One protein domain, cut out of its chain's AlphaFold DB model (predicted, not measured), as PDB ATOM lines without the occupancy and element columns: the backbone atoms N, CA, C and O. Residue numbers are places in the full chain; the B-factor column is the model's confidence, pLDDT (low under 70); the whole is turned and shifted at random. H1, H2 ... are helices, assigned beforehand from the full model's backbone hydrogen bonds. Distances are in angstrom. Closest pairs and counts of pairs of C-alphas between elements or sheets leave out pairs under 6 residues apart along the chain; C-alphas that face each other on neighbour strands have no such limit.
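This is residues 164 to 277 of the 277 residues of an uncharacterized protein of Thermoprotei archaeon (UniProt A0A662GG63). Two long helices, H4 and H6, run side by side in opposite ways, and the other four helices lie over one side of this pair, following one another along H6 in the order H3, H1, H2, H5. In that row H1 and H2 form a helical hairpin that crosses H6, while the short H3 and H5 sit near the two ends of H6, which runs along the longest axis. The printed part has 114 residues with six named helices, H1 to H6 in order along the chain, and no named strand; the class is all helix. The whole is compact, with a radius of gyration of the C-alphas of 13.3 A, and rounded, its C-alphas spanning 38 by 28 by 22 A.

H1, residues 164 to 177, touches H2, residues 184 to 196, at a shallow tilt of 23 degrees, opposite ways. Their closest C-alphas are those of Lys 169 and Asp 186, 5.8 A apart, and the two form a helical hairpin. H1 also touches H3, residues 203 to 209, the same way at a steep tilt of 47 degrees, with the C-alphas of Ala 167 and Leu 206 closest at 5.2 A. H4, residues 217 to 233, touches H1 with residues 217 to 223 alone; the closest C-alphas, those of Ala 174 and Asn 219, are 4.9 A apart, and the lines are about perpendicular at 81 degrees. H5, residues 237 to 243, touches residues 184 to 188 of H2 alone, with the C-alphas of Trp 184 and Ile 239 closest at 5.7 A. Their tilt of 67 degrees is only just steep rather than about perpendicular, and they run the same way. The hub is H6, residues 254 to 275, which touches H2, H3, H4 and H5. It touches H4 at a shallow tilt of 27 degrees, opposite ways, the closest C-alphas being those of Leu 224 and Met 265 at 6.1 A. Residues 257 to 264 of H6 alone touch H2, about perpendicular at 85 degrees, with the C-alphas of Tyr 191 and Tyr 260 closest at 5.2 A. Residues 274 to 275 alone touch H3, with the C-alphas of Leu 207 and Val 275 closest at 6.4 A. Residues 254 to 257 alone only just touch H5, with 3 pairs of C-alphas within 8 A; the closest are those of Leu 240 and Glu 254 at 6.8 A. H1 and H6 are close but not clearly touching, with the C-alphas of Ile 170 and Leu 268 at 6.8 A. Among the pairs that are apart are H2 and H4, and H1 and H5. In H1, H4, H5 and H6 every O i to N i+4 pair is within hydrogen-bond range; in H2 it is 8 of 9 and in H3 2 of 3.

H1 begins at C-alpha 164, (142.407, 157.376, 173.861), and is 20.1 A long from first to last C-alpha. H2 measures 18.2 A and H3 9.9 A. H4 is 24.7 A long, from C-alpha 217 at (138.934, 146.175, 160.081) to C-alpha 233. H5 measures 9.9 A. H6, the longest with 22 residues, is 30.9 A long and ends at C-alpha 275, (144.458, 147.149, 163.396).

The two C-alphas farthest apart, those of Pro 249 and Lys 277, are 40.6 A apart. The printed part has no cut and ends at residue 277, the chain's last residue. The link from H4 to H5, 3 residues, is tight; the other links are short, and no link is long. The mean pLDDT of the printed part is 97.0, and no printed residue is under 70.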
ATOM      1  N   GLN A 164     143.258 158.522 173.519       98.62
ATOM      2  CA  GLN A 164     142.407 157.376 173.861       98.62
ATOM      3  C   GLN A 164     140.955 157.629 173.451       98.62
ATOM      4  O   GLN A 164     140.314 156.759 172.876       98.62
ATOM      5  N   LEU A 165     140.452 158.850 173.666       98.62
ATOM      6  CA  LEU A 165     139.139 159.254 173.160       98.62
ATOM      7  C   LEU A 165     139.084 159.189 171.627       98.62
ATOM      8  O   LEU A 165     138.045 158.849 171.076       98.62
ATOM      9  N   LEU A 166     140.189 159.477 170.930       98.81
ATOM     10  CA  LEU A 166     140.274 159.324 169.476       98.81
ATOM     11  C   LEU A 166     140.130 157.861 169.053       98.81
ATOM     12  O   LEU A 166     139.329 157.563 168.168       98.81
ATOM     13  N   ALA A 167     140.837 156.953 169.726       98.50
ATOM     14  CA  ALA A 167     140.678 155.516 169.528       98.50
ATOM     15  C   ALA A 167     139.238 155.047 169.806       98.50
ATOM     16  O   ALA A 167     138.666 154.335 168.985       98.50
ATOM     17  N   ASP A 168     138.599 155.530 170.878       98.12
ATOM     18  CA  ASP A 168     137.191 155.221 171.168       98.12
ATOM     19  C   ASP A 168     136.256 155.673 170.034       98.12
ATOM     20  O   ASP A 168     135.275 154.995 169.729       98.12
ATOM     21  N   LYS A 169     136.536 156.809 169.377       98.56
ATOM     22  CA  LYS A 169     135.736 157.299 168.240       98.56
ATOM     23  C   LYS A 169     135.913 156.454 166.988       98.56
ATOM     24  O   LYS A 169     134.926 156.191 166.302       98.56
ATOM     25  N   ILE A 170     137.131 155.990 166.726       98.56
ATOM     26  CA  ILE A 170     137.426 155.036 165.652       98.56
ATOM     27  C   ILE A 170     136.653 153.729 165.887       98.56
ATOM     28  O   ILE A 170     135.895 153.299 165.016       98.56
ATOM     29  N   SER A 171     136.785 153.138 167.081       98.00
ATOM     30  CA  SER A 171     136.076 151.910 167.466       98.00
ATOM     31  C   SER A 171     134.561 152.102 167.430       98.00
ATOM     32  O   SER A 171     133.842 151.279 166.867       98.00
ATOM     33  N   SER A 172     134.062 153.231 167.942       97.19
ATOM     34  CA  SER A 172     132.649 153.592 167.855       97.19
ATOM     35  C   SER A 172     132.188 153.562 166.403       97.19
ATOM     36  O   SER A 172     131.274 152.799 166.090       97.19
ATOM     37  N   LEU A 173     132.810 154.321 165.498       97.94
ATOM     38  CA  LEU A 173     132.412 154.350 164.089       97.94
ATOM     39  C   LEU A 173     132.348 152.938 163.486       97.94
ATOM     40  O   LEU A 173     131.292 152.574 162.964       97.94
ATOM     41  N   ALA A 174     133.402 152.128 163.646       98.25
ATOM     42  CA  ALA A 174     133.432 150.737 163.184       98.25
ATOM     43  C   ALA A 174     132.259 149.913 163.739       98.25
ATOM     44  O   ALA A 174     131.533 149.256 162.995       98.25
ATOM     45  N   GLY A 175     132.012 150.000 165.045       97.81
ATOM     46  CA  GLY A 175     130.933 149.272 165.696       97.81
ATOM     47  C   GLY A 175     129.546 149.782 165.301       97.81
ATOM     48  O   GLY A 175     128.565 149.041 165.376       97.81
ATOM     49  N   GLY A 176     129.421 151.053 164.918       97.44
ATOM     50  CA  GLY A 176     128.201 151.598 164.325       97.44
ATOM     51  C   GLY A 176     127.930 150.959 162.969       97.44
ATOM     52  O   GLY A 176     126.833 150.442 162.748       97.44
ATOM     53  N   GLU A 177     128.948 150.931 162.104       97.75
ATOM     54  CA  GLU A 177     128.831 150.383 160.751       97.75
ATOM     55  C   GLU A 177     128.484 148.893 160.792       97.75
ATOM     56  O   GLU A 177     127.526 148.479 160.141       97.75
ATOM     57  N   ALA A 178     129.119 148.128 161.683       97.62
ATOM     58  CA  ALA A 178     128.790 146.722 161.920       97.62
ATOM     59  C   ALA A 178     127.321 146.491 162.333       97.62
ATOM     60  O   ALA A 178     126.776 145.405 162.147       97.62
ATOM     61  N   ARG A 179     126.666 147.510 162.908       97.12
ATOM     62  CA  ARG A 179     125.250 147.500 163.312       97.12
ATOM     63  C   ARG A 179     124.325 148.152 162.274       97.12
ATOM     64  O   ARG A 179     123.130 148.282 162.534       97.12
ATOM     65  N   GLY A 180     124.853 148.555 161.119       96.94
ATOM     66  CA  GLY A 180     124.093 149.096 159.993       96.94
ATOM     67  C   GLY A 180     123.828 150.603 160.044       96.94
ATOM     68  O   GLY A 180     122.888 151.065 159.399       96.94
ATOM     69  N   TYR A 181     124.605 151.385 160.799       95.69
ATOM     70  CA  TYR A 181     124.474 152.849 160.824       95.69
ATOM     71  C   TYR A 181     125.823 153.558 160.980       95.69
ATOM     72  O   TYR A 181     126.820 152.945 161.330       95.69
ATOM     73  N   ILE A 182     125.875 154.869 160.749       95.25
ATOM     74  CA  ILE A 182     127.076 155.675 161.015       95.25
ATOM     75  C   ILE A 182     126.732 156.742 162.046       95.25
ATOM     76  O   ILE A 182     125.667 157.348 161.988       95.25
ATOM     77  N   ARG A 183     127.627 156.955 163.015       94.75
ATOM     78  CA  ARG A 183     127.494 158.023 164.012       94.75
ATOM     79  C   ARG A 183     128.192 159.271 163.490       94.75
ATOM     80  O   ARG A 183     129.364 159.487 163.779       94.75
ATOM     81  N   TRP A 184     127.489 160.096 162.720       95.94
ATOM     82  CA  TRP A 184     128.092 161.269 162.079       95.94
ATOM     83  C   TRP A 184     128.663 162.279 163.077       95.94
ATOM     84  O   TRP A 184     129.667 162.926 162.792       95.94
ATOM     85  N   ARG A 185     128.104 162.355 164.289       95.81
ATOM     86  CA  ARG A 185     128.715 163.112 165.396       95.81
ATOM     87  C   ARG A 185     130.170 162.721 165.707       95.81
ATOM     88  O   ARG A 185     130.945 163.593 166.084       95.81
ATOM     89  N   ASP A 186     130.552 161.454 165.522       97.75
ATOM     90  CA  ASP A 186     131.915 160.991 165.813       97.75
ATOM     91  C   ASP A 186     132.915 161.509 164.756       97.75
ATOM     92  O   ASP A 186     134.078 161.720 165.085       97.75
ATOM     93  N   VAL A 187     132.467 161.832 163.531       98.06
ATOM     94  CA  VAL A 187     133.281 162.516 162.496       98.06
ATOM     95  C   VAL A 187     133.677 163.925 162.959       98.06
ATOM     96  O   VAL A 187     134.820 164.353 162.798       98.06
ATOM     97  N   PHE A 188     132.752 164.649 163.601       98.12
ATOM     98  CA  PHE A 188     133.067 165.934 164.231       98.12
ATOM     99  C   PHE A 188     134.017 165.770 165.427       98.12
ATOM    100  O   PHE A 188     134.953 166.553 165.587       98.12
ATOM    101  N   ASP A 189     133.795 164.767 166.278       98.25
ATOM    102  CA  ASP A 189     134.637 164.574 167.461       98.25
ATOM    103  C   ASP A 189     136.080 164.208 167.086       98.25
ATOM    104  O   ASP A 189     137.006 164.721 167.712       98.25
ATOM    105  N   ILE A 190     136.281 163.390 166.043       98.75
ATOM    106  CA  ILE A 190     137.612 163.099 165.486       98.75
ATOM    107  C   ILE A 190     138.291 164.400 165.054       98.75
ATOM    108  O   ILE A 190     139.416 164.672 165.475       98.75
ATOM    109  N   TYR A 191     137.597 165.249 164.290       98.56
ATOM    110  CA  TYR A 191     138.122 166.566 163.932       98.56
ATOM    111  C   TYR A 191     138.515 167.389 165.163       98.56
ATOM    112  O   TYR A 191     139.598 167.975 165.197       98.56
ATOM    113  N   TRP A 192     137.664 167.435 166.191       98.56
ATOM    114  CA  TRP A 192     137.945 168.188 167.411       98.56
ATOM    115  C   TRP A 192     139.215 167.682 168.109       98.56
ATOM    116  O   TRP A 192     140.110 168.467 168.432       98.56
ATOM    117  N   LEU A 193     139.327 166.365 168.282       98.81
ATOM    118  CA  LEU A 193     140.472 165.704 168.908       98.81
ATOM    119  C   LEU A 193     141.772 165.959 168.127       98.81
ATOM    120  O   LEU A 193     142.780 166.360 168.708       98.81
ATOM    121  N   VAL A 194     141.748 165.811 166.806       98.69
ATOM    122  CA  VAL A 194     142.945 165.941 165.962       98.69
ATOM    123  C   VAL A 194     143.324 167.404 165.757       98.69
ATOM    124  O   VAL A 194     144.460 167.814 165.994       98.69
ATOM    125  N   VAL A 195     142.379 168.238 165.331       98.38
ATOM    126  CA  VAL A 195     142.685 169.602 164.892       98.38
ATOM    127  C   VAL A 195     142.800 170.558 166.070       98.38
ATOM    128  O   VAL A 195     143.725 171.380 166.075       98.38
ATOM    129  N   LYS A 196     141.909 170.461 167.069       97.62
ATOM    130  CA  LYS A 196     141.912 171.369 168.231       97.62
ATOM    131  C   LYS A 196     142.809 170.884 169.359       97.62
ATOM    132  O   LYS A 196     143.477 171.716 169.965       97.62
ATOM    133  N   LEU A 197     142.858 169.577 169.620       98.06
ATOM    134  CA  LEU A 197     143.652 169.023 170.727       98.06
ATOM    135  C   LEU A 197     144.981 168.397 170.294       98.06
ATOM    136  O   LEU A 197     145.753 167.998 171.161       98.06
ATOM    137  N   LYS A 198     145.268 168.331 168.985       98.38
ATOM    138  CA  LYS A 198     146.502 167.739 168.434       98.38
ATOM    139  C   LYS A 198     146.713 166.291 168.885       98.38
ATOM    140  O   LYS A 198     147.844 165.857 169.094       98.38
ATOM    141  N   ALA A 199     145.619 165.554 169.060       98.38
ATOM    142  CA  ALA A 199     145.665 164.145 169.409       98.38
ATOM    143  C   ALA A 199     146.081 163.308 168.189       98.38
ATOM    144  O   ALA A 199     145.492 163.446 167.119       98.38
ATOM    145  N   GLY A 200     147.072 162.436 168.377       98.25
ATOM    146  CA  GLY A 200     147.303 161.271 167.517       98.25
ATOM    147  C   GLY A 200     146.624 160.028 168.092       98.25
ATOM    148  O   GLY A 200     146.054 160.084 169.185       98.25
ATOM    149  N   ILE A 201     146.684 158.908 167.379       98.38
ATOM    150  CA  ILE A 201     146.146 157.633 167.866       98.38
ATOM    151  C   ILE A 201     147.071 157.076 168.958       98.38
ATOM    152  O   ILE A 201     148.282 156.975 168.768       98.38
ATOM    153  N   ASP A 202     146.510 156.693 170.106       98.12
ATOM    154  CA  ASP A 202     147.218 155.853 171.078       98.12
ATOM    155  C   ASP A 202     147.173 154.401 170.576       98.12
ATOM    156  O   ASP A 202     146.179 153.709 170.780       98.12
ATOM    157  N   GLU A 203     148.211 153.964 169.854       97.50
ATOM    158  CA  GLU A 203     148.267 152.637 169.213       97.50
ATOM    159  C   GLU A 203     148.099 151.497 170.228       97.50
ATOM    160  O   GLU A 203     147.286 150.600 170.016       97.50
ATOM    161  N   ASN A 204     148.811 151.555 171.359       97.06
ATOM    162  CA  ASN A 204     148.737 150.513 172.387       97.06
ATOM    163  C   ASN A 204     147.325 150.395 172.972       97.06
ATOM    164  O   ASN A 204     146.859 149.293 173.250       97.06
ATOM    165  N   TYR A 205     146.651 151.527 173.168       97.75
ATOM    166  CA  TYR A 205     145.272 151.545 173.632       97.75
ATOM    167  C   TYR A 205     144.288 151.083 172.545       97.75
ATOM    168  O   TYR A 205     143.424 150.253 172.820       97.75
ATOM    169  N   LEU A 206     144.431 151.569 171.305       97.94
ATOM    170  CA  LEU A 206     143.555 151.205 170.187       97.94
ATOM    171  C   LEU A 206     143.550 149.693 169.959       97.94
ATOM    172  O   LEU A 206     142.481 149.129 169.776       97.94
ATOM    173  N   LEU A 207     144.711 149.036 170.005       96.62
ATOM    174  CA  LEU A 207     144.814 147.586 169.803       96.62
ATOM    175  C   LEU A 207     144.159 146.761 170.921       96.62
ATOM    176  O   LEU A 207     143.833 145.599 170.702       96.62
ATOM    177  N   GLN A 208     143.963 147.341 172.108       95.56
ATOM    178  CA  GLN A 208     143.233 146.698 173.206       95.56
ATOM    179  C   GLN A 208     141.724 146.967 173.120       95.56
ATOM    180  O   GLN A 208     140.919 146.104 173.458       95.56
ATOM    181  N   GLU A 209     141.324 148.148 172.646       95.00
ATOM    182  CA  GLU A 209     139.914 148.541 172.560       95.00
ATOM    183  C   GLU A 209     139.233 148.025 171.278       95.00
ATOM    184  O   GLU A 209     138.098 147.550 171.309       95.00
ATOM    185  N   PHE A 210     139.907 148.115 170.131       96.75
ATOM    186  CA  PHE A 210     139.332 147.781 168.832       96.75
ATOM    187  C   PHE A 210     139.140 146.268 168.691       96.75
ATOM    188  O   PHE A 210     140.082 145.491 168.815       96.75
ATOM    189  N   GLY A 211     137.909 145.847 168.405       93.94
ATOM    190  CA  GLY A 211     137.541 144.433 168.320       93.94
ATOM    191  C   GLY A 211     137.133 143.810 169.656       93.94
ATOM    192  O   GLY A 211     136.746 142.643 169.673       93.94
ATOM    193  N   SER A 212     137.130 144.579 170.755       90.38
ATOM    194  CA  SER A 212     136.575 144.129 172.040       90.38
ATOM    195  C   SER A 212     135.069 143.833 171.979       90.38
ATOM    196  O   SER A 212     134.558 143.110 172.835       90.38
ATOM    197  N   TRP A 213     134.352 144.353 170.973       88.12
ATOM    198  CA  TRP A 213     132.927 144.089 170.783       88.12
ATOM    199  C   TRP A 213     132.616 143.450 169.429       88.12
ATOM    200  O   TRP A 213     132.586 142.231 169.298       88.12
ATOM    201  N   ILE A 214     132.293 144.268 168.428       94.38
ATOM    202  CA  ILE A 214     131.842 143.818 167.100       94.38
ATOM    203  C   ILE A 214     132.695 144.414 165.979       94.38
ATOM    204  O   ILE A 214     132.521 144.060 164.815       94.38
ATOM    205  N   GLU A 215     133.581 145.341 166.331       96.94
ATOM    206  CA  GLU A 215     134.424 146.088 165.417       96.94
ATOM    207  C   GLU A 215     135.377 145.138 164.692       96.94
ATOM    208  O   GLU A 215     136.042 144.299 165.298       96.94
ATOM    209  N   LYS A 216     135.460 145.291 163.376       97.56
ATOM    210  CA  LYS A 216     136.404 144.596 162.510       97.56
ATOM    211  C   LYS A 216     137.055 145.592 161.552       97.56
ATOM    212  O   LYS A 216     136.440 146.617 161.234       97.56
ATOM    213  N   PRO A 217     138.268 145.309 161.049       98.12
ATOM    214  CA  PRO A 217     138.934 146.175 160.081       98.12
ATOM    215  C   PRO A 217     138.072 146.490 158.847       98.12
ATOM    216  O   PRO A 217     138.097 147.615 158.353       98.12
ATOM    217  N   GLU A 218     137.242 145.547 158.387       98.12
ATOM    218  CA  GLU A 218     136.339 145.744 157.243       98.12
ATOM    219  C   GLU A 218     135.294 146.837 157.503       98.12
ATOM    220  O   GLU A 218     134.877 147.530 156.574       98.12
ATOM    221  N   ASN A 219     134.890 147.041 158.761       98.31
ATOM    222  CA  ASN A 219     133.944 148.101 159.100       98.31
ATOM    223  C   ASN A 219     134.568 149.483 158.849       98.31
ATOM    224  O   ASN A 219     133.907 150.371 158.309       98.31
ATOM    225  N   LEU A 220     135.856 149.658 159.174       98.31
ATOM    226  CA  LEU A 220     136.589 150.891 158.864       98.31
ATOM    227  C   LEU A 220     136.723 151.106 157.355       98.31
ATOM    228  O   LEU A 220     136.518 152.225 156.885       98.31
ATOM    229  N   GLU A 221     136.992 150.050 156.583       98.31
ATOM    230  CA  GLU A 221     137.027 150.138 155.116       98.31
ATOM    231  C   GLU A 221     135.695 150.589 154.521       98.31
ATOM    232  O   GLU A 221     135.664 151.412 153.607       98.31
ATOM    233  N   ASN A 222     134.586 150.055 155.029       98.38
ATOM    234  CA  ASN A 222     133.256 150.419 154.559       98.38
ATOM    235  C   ASN A 222     132.937 151.888 154.864       98.38
ATOM    236  O   ASN A 222     132.387 152.589 154.011       98.38
ATOM    237  N   ILE A 223     133.329 152.379 156.045       98.19
ATOM    238  CA  ILE A 223     133.186 153.797 156.399       98.19
ATOM    239  C   ILE A 223     134.035 154.667 155.477       98.19
ATOM    240  O   ILE A 223     133.517 155.644 154.941       98.19
ATOM    241  N   LEU A 224     135.303 154.308 155.255       98.50
ATOM    242  CA  LEU A 224     136.200 155.031 154.349       98.50
ATOM    243  C   LEU A 224     135.597 155.146 152.946       98.50
ATOM    244  O   LEU A 224     135.437 156.258 152.449       98.50
ATOM    245  N   LYS A 225     135.130 154.034 152.362       98.38
ATOM    246  CA  LYS A 225     134.446 154.030 151.055       98.38
ATOM    247  C   LYS A 225     133.209 154.931 151.039       98.38
ATOM    248  O   LYS A 225     132.945 155.615 150.045       98.38
ATOM    249  N   LYS A 226     132.430 154.957 152.127       97.88
ATOM    250  CA  LYS A 226     131.251 155.829 152.228       97.88
ATOM    251  C   LYS A 226     131.642 157.309 152.320       97.88
ATOM    252  O   LYS A 226     131.020 158.128 151.648       97.88
ATOM    253  N   LEU A 227     132.683 157.658 153.077       98.06
ATOM    254  CA  LEU A 227     133.208 159.027 153.157       98.06
ATOM    255  C   LEU A 227     133.823 159.498 151.824       98.06
ATOM    256  O   LEU A 227     133.617 160.646 151.425       98.06
ATOM    257  N   GLU A 228     134.514 158.611 151.105       98.12
ATOM    258  CA  GLU A 228     135.018 158.859 149.747       98.12
ATOM    259  C   GLU A 228     133.877 159.131 148.767       98.12
ATOM    260  O   GLU A 228     133.933 160.088 147.995       98.12
ATOM    261  N   THR A 229     132.816 158.322 148.829       98.19
ATOM    262  CA  THR A 229     131.624 158.479 147.987       98.19
ATOM    263  C   THR A 229     130.955 159.829 148.240       98.19
ATOM    264  O   THR A 229     130.758 160.585 147.291       98.19
ATOM    265  N   ILE A 230     130.719 160.175 149.511       97.56
ATOM    266  CA  ILE A 230     130.186 161.481 149.936       97.56
ATOM    267  C   ILE A 230     131.053 162.629 149.406       97.56
ATOM    268  O   ILE A 230     130.534 163.604 148.868       97.56
ATOM    269  N   THR A 231     132.378 162.506 149.508       97.56
ATOM    270  CA  THR A 231     133.309 163.549 149.057       97.56
ATOM    271  C   THR A 231     133.315 163.713 147.542       97.56
ATOM    272  O   THR A 231     133.338 164.834 147.040       97.56
ATOM    273  N   ARG A 232     133.260 162.604 146.801       97.88
ATOM    274  CA  ARG A 232     133.214 162.593 145.335       97.88
ATOM    275  C   ARG A 232     131.902 163.159 144.793       97.88
ATOM    276  O   ARG A 232     131.915 163.853 143.783       97.88
ATOM    277  N   GLU A 233     130.785 162.835 145.436       97.44
ATOM    278  CA  GLU A 233     129.445 163.277 145.028       97.44
ATOM    279  C   GLU A 233     129.111 164.682 145.543       97.44
ATOM    280  O   GLU A 233     128.227 165.342 145.004       97.44
ATOM    281  N   GLY A 234     129.838 165.161 146.556       96.69
ATOM    282  CA  GLY A 234     129.602 166.456 147.188       96.69
ATOM    283  C   GLY A 234     128.332 166.502 148.043       96.69
ATOM    284  O   GLY A 234     127.911 167.589 148.434       96.69
ATOM    285  N   ASP A 235     127.718 165.355 148.346       96.69
ATOM    286  CA  ASP A 235     126.488 165.277 149.137       96.69
ATOM    287  C   ASP A 235     126.786 165.068 150.627       96.69
ATOM    288  O   ASP A 235     126.844 163.952 151.143       96.69
ATOM    289  N   TYR A 236     126.942 166.181 151.342       97.25
ATOM    290  CA  TYR A 236     127.141 166.198 152.794       97.25
ATOM    291  C   TYR A 236     125.831 166.329 153.583       97.25
ATOM    292  O   TYR A 236     125.866 166.540 154.800       97.25
ATOM    293  N   SER A 237     124.671 166.243 152.923       95.62
ATOM    294  CA  SER A 237     123.380 166.623 153.506       95.62
ATOM    295  C   SER A 237     123.007 165.804 154.746       95.62
ATOM    296  O   SER A 237     122.508 166.367 155.726       95.62
ATOM    297  N   GLU A 238     123.300 164.500 154.748       95.25
ATOM    298  CA  GLU A 238     123.042 163.597 155.879       95.25
ATOM    299  C   GLU A 238     123.832 164.026 157.128       95.25
ATOM    300  O   GLU A 238     123.252 164.230 158.198       95.25
ATOM    301  N   ILE A 239     125.142 164.248 156.963       97.06
ATOM    302  CA  ILE A 239     126.055 164.666 158.034       97.06
ATOM    303  C   ILE A 239     125.640 166.040 158.560       97.06
ATOM    304  O   ILE A 239     125.513 166.247 159.767       97.06
ATOM    305  N   LEU A 240     125.388 166.978 157.648       96.81
ATOM    306  CA  LEU A 240     125.038 168.353 157.979       96.81
ATOM    307  C   LEU A 240     123.740 168.411 158.796       96.81
ATOM    308  O   LEU A 240     123.688 169.074 159.832       96.81
ATOM    309  N   LYS A 241     122.722 167.643 158.390       95.94
ATOM    310  CA  LYS A 241     121.437 167.540 159.093       95.94
ATOM    311  C   LYS A 241     121.573 166.971 160.505       95.94
ATOM    312  O   LYS A 241     120.817 167.373 161.393       95.94
ATOM    313  N   GLU A 242     122.476 166.018 160.732       95.62
ATOM    314  CA  GLU A 242     122.742 165.502 162.080       95.62
ATOM    315  C   GLU A 242     123.495 166.535 162.923       95.62
ATOM    316  O   GLU A 242     123.061 166.869 164.028       95.62
ATOM    317  N   LEU A 243     124.576 167.101 162.386       96.44
ATOM    318  CA  LEU A 243     125.437 168.031 163.111       96.44
ATOM    319  C   LEU A 243     124.744 169.354 163.450       96.44
ATOM    320  O   LEU A 243     124.996 169.904 164.517       96.44
ATOM    321  N   GLN A 244     123.820 169.844 162.621       95.69
ATOM    322  CA  GLN A 244     123.019 171.041 162.919       95.69
ATOM    323  C   GLN A 244     122.148 170.905 164.174       95.69
ATOM    324  O   GLN A 244     121.803 171.910 164.789       95.69
ATOM    325  N   LYS A 245     121.806 169.678 164.585       93.25
ATOM    326  CA  LYS A 245     121.057 169.430 165.827       93.25
ATOM    327  C   LYS A 245     121.945 169.463 167.070       93.25
ATOM    328  O   LYS A 245     121.431 169.533 168.181       93.25
ATOM    329  N   LEU A 246     123.259 169.338 166.887       92.75
ATOM    330  CA  LEU A 246     124.228 169.109 167.961       92.75
ATOM    331  C   LEU A 246     125.207 170.273 168.134       92.75
ATOM    332  O   LEU A 246     125.727 170.477 169.231       92.75
ATOM    333  N   LEU A 247     125.483 171.005 167.056       94.00
ATOM    334  CA  LEU A 247     126.518 172.026 166.978       94.00
ATOM    335  C   LEU A 247     125.930 173.406 166.682       94.00
ATOM    336  O   LEU A 247     124.944 173.518 165.947       94.00
ATOM    337  N   PRO A 248     126.575 174.476 167.179       92.06
ATOM    338  CA  PRO A 248     126.193 175.833 166.820       92.06
ATOM    339  C   PRO A 248     126.337 176.062 165.303       92.06
ATOM    340  O   PRO A 248     127.209 175.450 164.677       92.06
ATOM    341  N   PRO A 249     125.568 176.997 164.708       92.19
ATOM    342  CA  PRO A 249     125.597 177.269 163.265       92.19
ATOM    343  C   PRO A 249     126.982 177.601 162.695       92.19
ATOM    344  O   PRO A 249     127.237 177.402 161.511       92.19
ATOM    345  N   SER A 250     127.900 178.115 163.518       93.38
ATOM    346  CA  SER A 250     129.283 178.388 163.112       93.38
ATOM    347  C   SER A 250     130.098 177.122 162.824       93.38
ATOM    348  O   SER A 250     131.060 177.199 162.067       93.38
ATOM    349  N   LEU A 251     129.717 175.979 163.404       95.12
ATOM    350  CA  LEU A 251     130.421 174.696 163.313       95.12
ATOM    351  C   LEU A 251     129.661 173.639 162.500       95.12
ATOM    352  O   LEU A 251     130.174 172.538 162.315       95.12
ATOM    353  N   SER A 252     128.464 173.954 162.005       94.12
ATOM    354  CA  SER A 252     127.612 173.059 161.204       94.12
ATOM    355  C   SER A 252     127.378 173.584 159.778       94.12
ATOM    356  O   SER A 252     126.305 173.415 159.198       94.12
ATOM    357  N   LYS A 253     128.406 174.228 159.207       95.69
ATOM    358  CA  LYS A 253     128.455 174.668 157.802       95.69
ATOM    359  C   LYS A 253     129.102 173.605 156.923       95.69
ATOM    360  O   LYS A 253     129.963 172.866 157.389       95.69
ATOM    361  N   GLU A 254     128.747 173.588 155.645       95.94
ATOM    362  CA  GLU A 254     129.230 172.575 154.700       95.94
ATOM    363  C   GLU A 254     130.759 172.545 154.590       95.94
ATOM    364  O   GLU A 254     131.349 171.471 154.662       95.94
ATOM    365  N   ASP A 255     131.417 173.705 154.525       96.25
ATOM    366  CA  ASP A 255     132.885 173.774 154.457       96.25
ATOM    367  C   ASP A 255     133.566 173.187 155.699       96.25
ATOM    368  O   ASP A 255     134.604 172.538 155.591       96.25
ATOM    369  N   MET A 256     132.943 173.341 156.872       97.62
ATOM    370  CA  MET A 256     133.422 172.695 158.095       97.62
ATOM    371  C   MET A 256     133.230 171.179 158.014       97.62
ATOM    372  O   MET A 256     134.136 170.426 158.346       97.62
ATOM    373  N   VAL A 257     132.075 170.714 157.527       97.75
ATOM    374  CA  VAL A 257     131.800 169.278 157.373       97.75
ATOM    375  C   VAL A 257     132.771 168.618 156.395       97.75
ATOM    376  O   VAL A 257     133.259 167.526 156.681       97.75
ATOM    377  N   LYS A 258     133.119 169.291 155.293       98.12
ATOM    378  CA  LYS A 258     134.175 168.848 154.368       98.12
ATOM    379  C   LYS A 258     135.502 168.639 155.095       98.12
ATOM    380  O   LYS A 258     136.156 167.617 154.899       98.12
ATOM    381  N   GLU A 259     135.879 169.576 155.965       98.19
ATOM    382  CA  GLU A 259     137.087 169.461 156.786       98.19
ATOM    383  C   GLU A 259     136.994 168.281 157.767       98.19
ATOM    384  O   GLU A 259     137.944 167.506 157.886       98.19
ATOM    385  N   TYR A 260     135.840 168.088 158.415       98.38
ATOM    386  CA  TYR A 260     135.630 166.992 159.368       98.38
ATOM    387  C   TYR A 260     135.755 165.625 158.698       98.38
ATOM    388  O   TYR A 260     136.417 164.730 159.226       98.38
ATOM    389  N   VAL A 261     135.140 165.474 157.522       98.56
ATOM    390  CA  VAL A 261     135.196 164.250 156.717       98.56
ATOM    391  C   VAL A 261     136.627 163.967 156.279       98.56
ATOM    392  O   VAL A 261     137.098 162.852 156.485       98.56
ATOM    393  N   LYS A 262     137.341 164.973 155.760       98.56
ATOM    394  CA  LYS A 262     138.738 164.821 155.338       98.56
ATOM    395  C   LYS A 262     139.629 164.339 156.485       98.56
ATOM    396  O   LYS A 262     140.294 163.319 156.352       98.56
ATOM    397  N   VAL A 263     139.596 165.036 157.623       98.69
ATOM    398  CA  VAL A 263     140.397 164.670 158.803       98.69
ATOM    399  C   VAL A 263     140.035 163.273 159.305       98.69
ATOM    400  O   VAL A 263     140.914 162.504 159.683       98.69
ATOM    401  N   SER A 264     138.748 162.920 159.279       98.62
ATOM    402  CA  SER A 264     138.311 161.582 159.673       98.62
ATOM    403  C   SER A 264     138.834 160.509 158.723       98.62
ATOM    404  O   SER A 264     139.300 159.483 159.197       98.62
ATOM    405  N   MET A 265     138.820 160.733 157.407       98.62
ATOM    406  CA  MET A 265     139.387 159.783 156.444       98.62
ATOM    407  C   MET A 265     140.882 159.547 156.673       98.62
ATOM    408  O   MET A 265     141.320 158.399 156.640       98.62
ATOM    409  N   ASP A 266     141.655 160.602 156.944       98.62
ATOM    410  CA  ASP A 266     143.094 160.481 157.212       98.62
ATOM    411  C   ASP A 266     143.347 159.596 158.449       98.62
ATOM    412  O   ASP A 266     144.111 158.630 158.389       98.62
ATOM    413  N   ILE A 267     142.625 159.856 159.545       98.69
ATOM    414  CA  ILE A 267     142.738 159.082 160.789       98.69
ATOM    415  C   ILE A 267     142.228 157.649 160.648       98.69
ATOM    416  O   ILE A 267     142.839 156.722 161.176       98.69
ATOM    417  N   LEU A 268     141.118 157.435 159.943       98.62
ATOM    418  CA  LEU A 268     140.579 156.090 159.749       98.62
ATOM    419  C   LEU A 268     141.511 155.228 158.886       98.62
ATOM    420  O   LEU A 268     141.639 154.037 159.158       98.62
ATOM    421  N   ASN A 269     142.197 155.814 157.897       98.44
ATOM    422  CA  ASN A 269     143.236 155.119 157.132       98.44
ATOM    423  C   ASN A 269     144.431 154.729 158.014       98.44
ATOM    424  O   ASN A 269     144.898 153.592 157.945       98.44
ATOM    425  N   GLU A 270     144.906 155.642 158.867       98.44
ATOM    426  CA  GLU A 270     145.965 155.350 159.840       98.44
ATOM    427  C   GLU A 270     145.556 154.207 160.778       98.44
ATOM    428  O   GLU A 270     146.265 153.206 160.885       98.44
ATOM    429  N   ALA A 271     144.370 154.303 161.381       98.50
ATOM    430  CA  ALA A 271     143.836 153.283 162.274       98.50
ATOM    431  C   ALA A 271     143.700 151.918 161.589       98.50
ATOM    432  O   ALA A 271     144.078 150.903 162.171       98.50
ATOM    433  N   LEU A 272     143.214 151.888 160.343       98.38
ATOM    434  CA  LEU A 272     143.078 150.664 159.555       98.38
ATOM    435  C   LEU A 272     144.429 149.966 159.337       98.38
ATOM    436  O   LEU A 272     144.499 148.739 159.403       98.38
ATOM    437  N   MET A 273     145.502 150.726 159.097       97.88
ATOM    438  CA  MET A 273     146.852 150.164 158.988       97.88
ATOM    439  C   MET A 273     147.355 149.588 160.314       97.88
ATOM    440  O   MET A 273     148.127 148.635 160.289       97.88
ATOM    441  N   LEU A 274     146.949 150.151 161.456       97.75
ATOM    442  CA  LEU A 274     147.335 149.656 162.779       97.75
ATOM    443  C   LEU A 274     146.611 148.354 163.132       97.75
ATOM    444  O   LEU A 274     147.265 147.379 163.478       97.75
ATOM    445  N   VAL A 275     145.283 148.306 162.980       97.00
ATOM    446  CA  VAL A 275     144.458 147.149 163.396       97.00
ATOM    447  C   VAL A 275     144.562 145.934 162.465       97.00
ATOM    448  O   VAL A 275     143.949 144.902 162.723       97.00
ATOM    449  N   ARG A 276     145.296 146.058 161.353       94.62
ATOM    450  CA  ARG A 276     145.579 144.967 160.406       94.62
ATOM    451  C   ARG A 276     146.924 144.278 160.616       94.62
ATOM    452  O   ARG A 276     147.159 143.262 159.962       94.62
ATOM    453  N   LYS A 277     147.808 144.863 161.420       84.75
ATOM    454  CA  LYS A 277     149.103 144.259 161.757       84.75
ATOM    455  C   LYS A 277     148.907 143.096 162.717       84.75
ATOM    456  O   LYS A 277     149.663 142.114 162.556       84.75
TER     457      LYS A 277